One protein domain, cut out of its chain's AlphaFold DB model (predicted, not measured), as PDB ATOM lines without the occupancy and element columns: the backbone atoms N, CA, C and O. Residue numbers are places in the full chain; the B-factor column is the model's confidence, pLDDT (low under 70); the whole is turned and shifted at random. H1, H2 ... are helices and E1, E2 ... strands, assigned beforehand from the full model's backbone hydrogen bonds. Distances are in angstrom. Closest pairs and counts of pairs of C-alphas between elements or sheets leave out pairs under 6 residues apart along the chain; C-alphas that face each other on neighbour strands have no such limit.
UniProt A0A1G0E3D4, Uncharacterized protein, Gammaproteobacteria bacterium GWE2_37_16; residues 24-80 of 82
ATOM      1  N   TYR A  24     229.825 126.891 146.739       98.19
ATOM      2  CA  TYR A  24     230.841 125.886 147.019       98.19
ATOM      3  C   TYR A  24     232.102 126.145 146.199       98.19
ATOM      4  O   TYR A  24     232.031 126.469 145.014       98.19
ATOM      5  N   ILE A  25     233.258 125.917 146.820       97.88
ATOM      6  CA  ILE A  25     234.543 125.758 146.136       97.88
ATOM      7  C   ILE A  25     235.045 124.364 146.485       97.88
ATOM      8  O   ILE A  25     235.334 124.081 147.647       97.88
ATOM      9  N   ILE A  26     235.109 123.476 145.495       97.94
ATOM     10  CA  ILE A  26     235.383 122.051 145.701       97.94
ATOM     11  C   ILE A  26     236.779 121.730 145.176       97.94
ATOM     12  O   ILE A  26     237.093 122.004 144.019       97.94
ATOM     13  N   GLY A  27     237.603 121.130 146.032       97.31
ATOM     14  CA  GLY A  27     238.941 120.661 145.698       97.31
ATOM     15  C   GLY A  27     239.123 119.177 146.012       97.31
ATOM     16  O   GLY A  27     238.238 118.496 146.526       97.31
ATOM     17  N   THR A  28     240.314 118.655 145.733       97.38
ATOM     18  CA  THR A  28     240.639 117.236 145.958       97.38
ATOM     19  C   THR A  28     240.765 116.867 147.440       97.38
ATOM     20  O   THR A  28     240.596 115.702 147.803       97.38
ATOM     21  N   GLN A  29     241.046 117.849 148.300       98.25
ATOM     22  CA  GLN A  29     241.285 117.663 149.737       98.25
ATOM     23  C   GLN A  29     240.079 118.026 150.610       98.25
ATOM     24  O   GLN A  29     240.116 117.817 151.820       98.25
ATOM     25  N   GLY A  30     239.005 118.546 150.022       98.38
ATOM     26  CA  GLY A  30     237.884 119.083 150.776       98.38
ATOM     27  C   GLY A  30     237.125 120.141 149.992       98.38
ATOM     28  O   GLY A  30     237.259 120.244 148.771       98.38
ATOM     29  N   TYR A  31     236.330 120.933 150.697       98.75
ATOM     30  CA  TYR A  31     235.584 122.025 150.087       98.75
ATOM     31  C   TYR A  31     235.394 123.186 151.058       98.75
ATOM     32  O   TYR A  31     235.396 123.019 152.279       98.75
ATOM     33  N   ILE A  32     235.193 124.365 150.486       98.69
ATOM     34  CA  ILE A  32     234.691 125.540 151.186       98.69
ATOM     35  C   ILE A  32     233.209 125.667 150.850       98.69
ATOM     36  O   ILE A  32     232.830 125.574 149.682       98.69
ATOM     37  N   TYR A  33     232.384 125.875 151.869       98.62
ATOM     38  CA  TYR A  33     230.944 126.047 151.753       98.62
ATOM     39  C   TYR A  33     230.510 127.371 152.380       98.62
ATOM     40  O   TYR A  33     230.864 127.676 153.521       98.62
ATOM     41  N   ILE A  34     229.729 128.147 151.636       98.31
ATOM     42  CA  ILE A  34     229.153 129.417 152.075       98.31
ATOM     43  C   ILE A  34     227.627 129.246 152.088       98.31
ATOM     44  O   ILE A  34     227.014 129.283 151.020       98.31
ATOM     45  N   PRO A  35     227.003 129.032 153.261       96.38
ATOM     46  CA  PRO A  35     225.659 128.456 153.357       96.38
ATOM     47  C   PRO A  35     224.507 129.381 152.986       96.38
ATOM     48  O   PRO A  35     223.405 128.915 152.712       96.38
ATOM     49  N   LYS A  36     224.707 130.697 153.044       92.75
ATOM     50  CA  LYS A  36     223.614 131.643 152.854       92.75
ATOM     51  C   LYS A  36     224.130 132.970 152.351       92.75
ATOM     52  O   LYS A  36     225.111 133.483 152.884       92.75
ATOM     53  N   PHE A  37     223.404 133.530 151.385       93.12
ATOM     54  CA  PHE A  37     223.683 134.829 150.785       93.12
ATOM     55  C   PHE A  37     225.174 134.981 150.485       93.12
ATOM     56  O   PHE A  37     225.825 135.862 151.038       93.12
ATOM     57  N   PHE A  38     225.728 134.095 149.654       95.31
ATOM     58  CA  PHE A  38     227.181 134.024 149.457       95.31
ATOM     59  C   PHE A  38     227.817 135.365 149.033       95.31
ATOM     60  O   PHE A  38     228.985 135.604 149.318       95.31
ATOM     61  N   TRP A  39     227.043 136.260 148.409       93.19
ATOM     62  CA  TRP A  39     227.448 137.624 148.048       93.19
ATOM     63  C   TRP A  39     227.614 138.587 149.242       93.19
ATOM     64  O   TRP A  39     228.087 139.703 149.067       93.19
ATOM     65  N   ARG A  40     227.211 138.182 150.450       93.38
ATOM     66  CA  ARG A  40     227.352 138.901 151.731       93.38
ATOM     67  C   ARG A  40     227.593 137.907 152.873       93.38
ATOM     68  O   ARG A  40     226.864 137.885 153.863       93.38
ATOM     69  N   ALA A  41     228.566 137.023 152.679       94.62
ATOM     70  CA  ALA A  41     228.840 135.924 153.590       94.62
ATOM     71  C   ALA A  41     229.203 136.411 155.004       94.62
ATOM     72  O   ALA A  41     230.143 137.180 155.178       94.62
ATOM     73  N   GLU A  42     228.498 135.895 156.009       95.00
ATOM     74  CA  GLU A  42     228.812 136.099 157.434       95.00
ATOM     75  C   GLU A  42     229.413 134.833 158.065       95.00
ATOM     76  O   GLU A  42     229.871 134.823 159.207       95.00
ATOM     77  N   THR A  43     229.383 133.717 157.336       96.94
ATOM     78  CA  THR A  43     229.913 132.426 157.772       96.94
ATOM     79  C   THR A  43     230.498 131.673 156.588       96.94
ATOM     80  O   THR A  43     229.918 131.672 155.500       96.94
ATOM     81  N   VAL A  44     231.632 131.016 156.814       98.19
ATOM     82  CA  VAL A  44     232.296 130.146 155.838       98.19
ATOM     83  C   VAL A  44     232.685 128.844 156.527       98.19
ATOM     84  O   VAL A  44     233.308 128.861 157.586       98.19
ATOM     85  N   ASN A  45     232.347 127.714 155.917       98.44
ATOM     86  CA  ASN A  45     232.659 126.387 156.432       98.44
ATOM     87  C   ASN A  45     233.776 125.775 155.589       98.44
ATOM     88  O   ASN A  45     233.608 125.585 154.385       98.44
ATOM     89  N   LEU A  46     234.898 125.433 156.213       98.62
ATOM     90  CA  LEU A  46     235.962 124.652 155.592       98.62
ATOM     91  C   LEU A  46     235.826 123.200 156.029       98.62
ATOM     92  O   LEU A  46     235.990 122.902 157.211       98.62
ATOM     93  N   PHE A  47     235.566 122.310 155.082       98.75
ATOM     94  CA  PHE A  47     235.609 120.872 155.307       98.75
ATOM     95  C   PHE A  47     236.902 120.289 154.744       98.75
ATOM     96  O   PHE A  47     237.212 120.496 153.567       98.75
ATOM     97  N   LEU A  48     237.615 119.510 155.558       98.56
ATOM     98  CA  LEU A  48     238.804 118.771 155.141       98.56
ATOM     99  C   LEU A  48     238.525 117.265 155.145       98.56
ATOM    100  O   LEU A  48     238.162 116.679 156.165       98.56
ATOM    101  N   LYS A  49     238.725 116.622 153.990       98.00
ATOM    102  CA  LYS A  49     238.412 115.201 153.765       98.00
ATOM    103  C   LYS A  49     239.317 114.260 154.559       98.00
ATOM    104  O   LYS A  49     238.895 113.178 154.947       98.00
ATOM    105  N   LYS A  50     240.589 114.611 154.746       97.50
ATOM    106  CA  LYS A  50     241.537 113.726 155.433       97.50
ATOM    107  C   LYS A  50     241.241 113.677 156.932       97.50
ATOM    108  O   LYS A  50     241.245 112.604 157.524       97.50
ATOM    109  N   GLU A  51     240.972 114.833 157.520       97.25
ATOM    110  CA  GLU A  51     240.694 115.000 158.943       97.25
ATOM    111  C   GLU A  51     239.224 114.717 159.281       97.25
ATOM    112  O   GLU A  51     238.907 114.472 160.441       97.25
ATOM    113  N   GLN A  52     238.333 114.721 158.281       97.06
ATOM    114  CA  GLN A  52     236.881 114.606 158.451       97.06
ATOM    115  C   GLN A  52     236.327 115.674 159.407       97.06
ATOM    116  O   GLN A  52     235.378 115.439 160.154       97.06
ATOM    117  N   THR A  53     236.932 116.861 159.381       97.62
ATOM    118  CA  THR A  53     236.583 117.987 160.245       97.62
ATOM    119  C   THR A  53     236.001 119.135 159.437       97.62
ATOM    120  O   THR A  53     236.389 119.385 158.293       97.62
ATOM    121  N   THR A  54     235.081 119.858 160.074       98.31
ATOM    122  CA  THR A  54     234.559 121.128 159.576       98.31
ATOM    123  C   THR A  54     234.976 122.239 160.528       98.31
ATOM    124  O   THR A  54     234.634 122.207 161.709       98.31
ATOM    125  N   THR A  55     235.682 123.240 160.013       98.50
ATOM    126  CA  THR A  55     235.956 124.491 160.725       98.50
ATOM    127  C   THR A  55     234.987 125.560 160.243       98.50
ATOM    128  O   THR A  55     234.857 125.784 159.040       98.50
ATOM    129  N   ILE A  56     234.305 126.217 161.180       98.38
ATOM    130  CA  ILE A  56     233.353 127.292 160.892       98.38
ATOM    131  C   ILE A  56     234.024 128.624 161.213       98.38
ATOM    132  O   ILE A  56     234.423 128.868 162.352       98.38
ATOM    133  N   PHE A  57     234.131 129.487 160.210       98.12
ATOM    134  CA  PHE A  57     234.620 130.851 160.349       98.12
ATOM    135  C   PHE A  57     233.430 131.800 160.440       98.12
ATOM    136  O   PHE A  57     232.586 131.810 159.547       98.12
ATOM    137  N   SER A  58     233.380 132.603 161.504       96.25
ATOM    138  CA  SER A  58     232.414 133.694 161.657       96.25
ATOM    139  C   SER A  58     233.048 134.999 161.188       96.25
ATOM    140  O   SER A  58     234.130 135.366 161.653       96.25
ATOM    141  N   LEU A  59     232.390 135.676 160.250       92.56
ATOM    142  CA  LEU A  59     232.870 136.881 159.577       92.56
ATOM    143  C   LEU A  59     231.808 137.986 159.692       92.56
ATOM    144  O   LEU A  59     231.158 138.315 158.700       92.56
ATOM    145  N   PRO A  60     231.573 138.544 160.893       91.44
ATOM    146  CA  PRO A  60     230.607 139.622 161.046       91.44
ATOM    147  C   PRO A  60     231.039 140.830 160.194       91.44
ATOM    148  O   PRO A  60     232.200 141.248 160.277       91.44
ATOM    149  N   PRO A  61     230.145 141.396 159.365       88.94
ATOM    150  CA  PRO A  61     230.510 142.466 158.454       88.94
ATOM    151  C   PRO A  61     230.759 143.771 159.215       88.94
ATOM    152  O   PRO A  61     230.124 144.065 160.228       88.94
ATOM    153  N   ILE A  62     231.646 144.608 158.675       89.44
ATOM    154  CA  ILE A  62     231.741 146.006 159.101       89.44
ATOM    155  C   ILE A  62     230.549 146.765 158.504       89.44
ATOM    156  O   ILE A  62     230.431 146.909 157.283       89.44
ATOM    157  N   GLY A  63     229.657 147.251 159.371       86.62
ATOM    158  CA  GLY A  63     228.432 147.931 158.951       86.62
ATOM    159  C   GLY A  63     227.556 147.027 158.079       86.62
ATOM    160  O   GLY A  63     227.259 145.897 158.449       86.62
ATOM    161  N   PHE A  64     227.157 147.516 156.902       85.81
ATOM    162  CA  PHE A  64     226.336 146.765 155.939       85.81
ATOM    163  C   PHE A  64     227.154 145.967 154.903       85.81
ATOM    164  O   PHE A  64     226.592 145.485 153.924       85.81
ATOM    165  N   GLY A  65     228.476 145.851 155.074       90.50
ATOM    166  CA  GLY A  65     229.367 145.123 154.159       90.50
ATOM    167  C   GLY A  65     229.956 145.972 153.025       90.50
ATOM    168  O   GLY A  65     231.110 145.772 152.663       90.50
ATOM    169  N   TYR A  66     229.256 147.004 152.542       93.25
ATOM    170  CA  TYR A  66     229.791 147.914 151.508       93.25
ATOM    171  C   TYR A  66     231.049 148.683 151.940       93.25
ATOM    172  O   TYR A  66     231.793 149.194 151.105       93.25
ATOM    173  N   CYS A  67     231.316 148.760 153.247       94.19
ATOM    174  CA  CYS A  67     232.514 149.404 153.770       94.19
ATOM    175  C   CYS A  67     233.800 148.801 153.186       94.19
ATOM    176  O   CYS A  67     234.743 149.550 152.958       94.19
ATOM    177  N   TYR A  68     233.840 147.495 152.901       94.81
ATOM    178  CA  TYR A  68     235.027 146.862 152.317       94.81
ATOM    179  C   TYR A  68     235.338 147.406 150.916       94.81
ATOM    180  O   TYR A  68     236.475 147.785 150.647       94.81
ATOM    181  N   GLU A  69     234.321 147.527 150.059       95.38
ATOM    182  CA  GLU A  69     234.462 148.067 148.699       95.38
ATOM    183  C   GLU A  69     234.872 149.546 148.728       95.38
ATOM    184  O   GLU A  69     235.796 149.953 148.025       95.38
ATOM    185  N   ILE A  70     234.243 150.345 149.599       95.69
ATOM    186  CA  ILE A  70     234.566 151.771 149.769       95.69
ATOM    187  C   ILE A  70     236.017 151.955 150.229       95.69
ATOM    188  O   ILE A  70     236.736 152.811 149.704       95.69
ATOM    189  N   LEU A  71     236.457 151.164 151.212       96.06
ATOM    190  CA  LEU A  71     237.827 151.222 151.722       96.06
ATOM    191  C   LEU A  71     238.845 150.836 150.647       96.06
ATOM    192  O   LEU A  71     239.901 151.468 150.575       96.06
ATOM    193  N   GLU A  72     238.521 149.856 149.801       97.12
ATOM    194  CA  GLU A  72     239.387 149.439 148.700       97.12
ATOM    195  C   GLU A  72     239.481 150.507 147.606       97.12
ATOM    196  O   GLU A  72     240.586 150.857 147.194       97.12
ATOM    197  N   VAL A  73     238.362 151.131 147.217       97.94
ATOM    198  CA  VAL A  73     238.380 152.279 146.290       97.94
ATOM    199  C   VAL A  73     239.237 153.412 146.855       97.94
ATOM    200  O   VAL A  73     240.120 153.934 146.170       97.94
ATOM    201  N   ALA A  74     239.046 153.760 148.130       97.50
ATOM    202  CA  ALA A  74     239.855 154.783 148.784       97.50
ATOM    203  C   ALA A  74     241.348 154.403 148.829       97.50
ATOM    204  O   ALA A  74     242.212 155.273 148.695       97.50
ATOM    205  N   ARG A  75     241.675 153.115 149.007       97.81
ATOM    206  CA  ARG A  75     243.053 152.608 148.948       97.81
ATOM    207  C   ARG A  75     243.633 152.771 147.546       97.81
ATOM    208  O   ARG A  75     244.738 153.303 147.441       97.81
ATOM    209  N   CYS A  76     242.924 152.358 146.501       98.31
ATOM    210  CA  CYS A  76     243.404 152.450 145.123       98.31
ATOM    211  C   CYS A  76     243.656 153.897 144.697       98.31
ATOM    212  O   CYS A  76     244.735 154.189 144.185       98.31
ATOM    213  N   LEU A  77     242.735 154.813 145.014       98.19
ATOM    214  CA  LEU A  77     242.896 156.241 144.722       98.19
ATOM    215  C   LEU A  77     244.114 156.844 145.433       98.19
ATOM    216  O   LEU A  77     244.897 157.558 144.814       98.19
ATOM    217  N   ARG A  78     244.330 156.522 146.716       98.06
ATOM    218  CA  ARG A  78     245.507 157.011 147.462       98.06
ATOM    219  C   ARG A  78     246.838 156.483 146.923       98.06
ATOM    220  O   ARG A  78     247.859 157.129 147.129       98.06
ATOM    221  N   ASN A  79     246.833 155.310 146.292       98.25
ATOM    222  CA  ASN A  79     248.040 154.639 145.805       98.25
ATOM    223  C   ASN A  79     248.202 154.709 144.276       98.25
ATOM    224  O   ASN A  79     249.119 154.083 143.756       98.25
ATOM    225  N   ASN A  80     247.342 155.448 143.564       94.75
ATOM    226  CA  ASN A  80     247.328 155.525 142.096       94.75
ATOM    227  C   ASN A  80     247.295 154.142 141.413       94.75
ATOM    228  O   ASN A  80     248.072 153.868 140.503       94.75
TER     229      ASN A  80
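What this domain is: This is residues 24 to 80 of the 82 residues of an uncharacterized protein of Gammaproteobacteria bacterium GWE2_37_16 (UniProt A0A1G0E3D4). A single antiparallel sheet of four strands, E1 to E4, folds back and forth as one slab, and a lone helix, H1, sticks out far beyond one end of it on the link after E4. No named helix covers either face of the sheet, and residues 67 to 80, of which 67 to 79 belong to H1, stand free. The printed part has 57 residues, with four named strands followed by one named helix, in the order E1, E2, E3, E4, H1; the sheet's order is E1, E2, E3, E4, and the class is mixed, helices and strands. The whole is only just loose, close to extended, with a radius of gyration of the C-alphas of 15.3 A, and elongated, spanning 44 by 24 by 14 A.

Where its parts are: E1 is residues 24 to 27, 9.7 A from first to last C-alpha, and C-alpha 24 is at (230.841, 125.886, 147.019). E2 is residues 30 to 34, 13.6 A long. E3 is residues 43 to 48, 16.5 A long, and E4 is residues 53 to 58, 16.3 A long, ending with C-alpha 58 at (232.414, 133.694, 161.657). H1 is residues 67 to 79, 18.2 A long, and C-alpha 79 is at (248.040, 154.639, 145.805).

How they stand to each other: The four strands form a meander, each strand the antiparallel neighbour of the one before, with E1 and E4 as edge strands. E1 and E2 form a hairpin with 169 degrees between their directions; N 25 and O 32 are within hydrogen-bond range at 2.9 A. E2 and E3 form a hairpin, also at 169 degrees, with N 33 and O 45 within hydrogen-bond range at 2.8 A. E3 and E4 form a hairpin at 161 degrees, with N 46 and O 55 within hydrogen-bond range at 2.8 A; C-alphas 47 and 54, 4.4 A apart, face each other. From edge to edge the strands' lines turn by 40 degrees. H1 is not on the sheet, with 0 pairs of C-alphas within 10 A, and it is apart from E1, E2 and E3. In H1 every O i to N i+4 pair is within hydrogen-bond range.

The domain as a whole: The C-alphas of Gln 52 and Asn 80 are the two farthest apart, at 45.3 A. Without residues 67 to 80 the body has 43 residues and spans 37 by 15 by 12 A. The printed part has no cut. The links E1 to E2 and E3 to E4 are tight, those from E2 to E3 and from E4 to H1 are short, and no link is long. The mean pLDDT of the printed part is 96.0, and no printed residue is under 70.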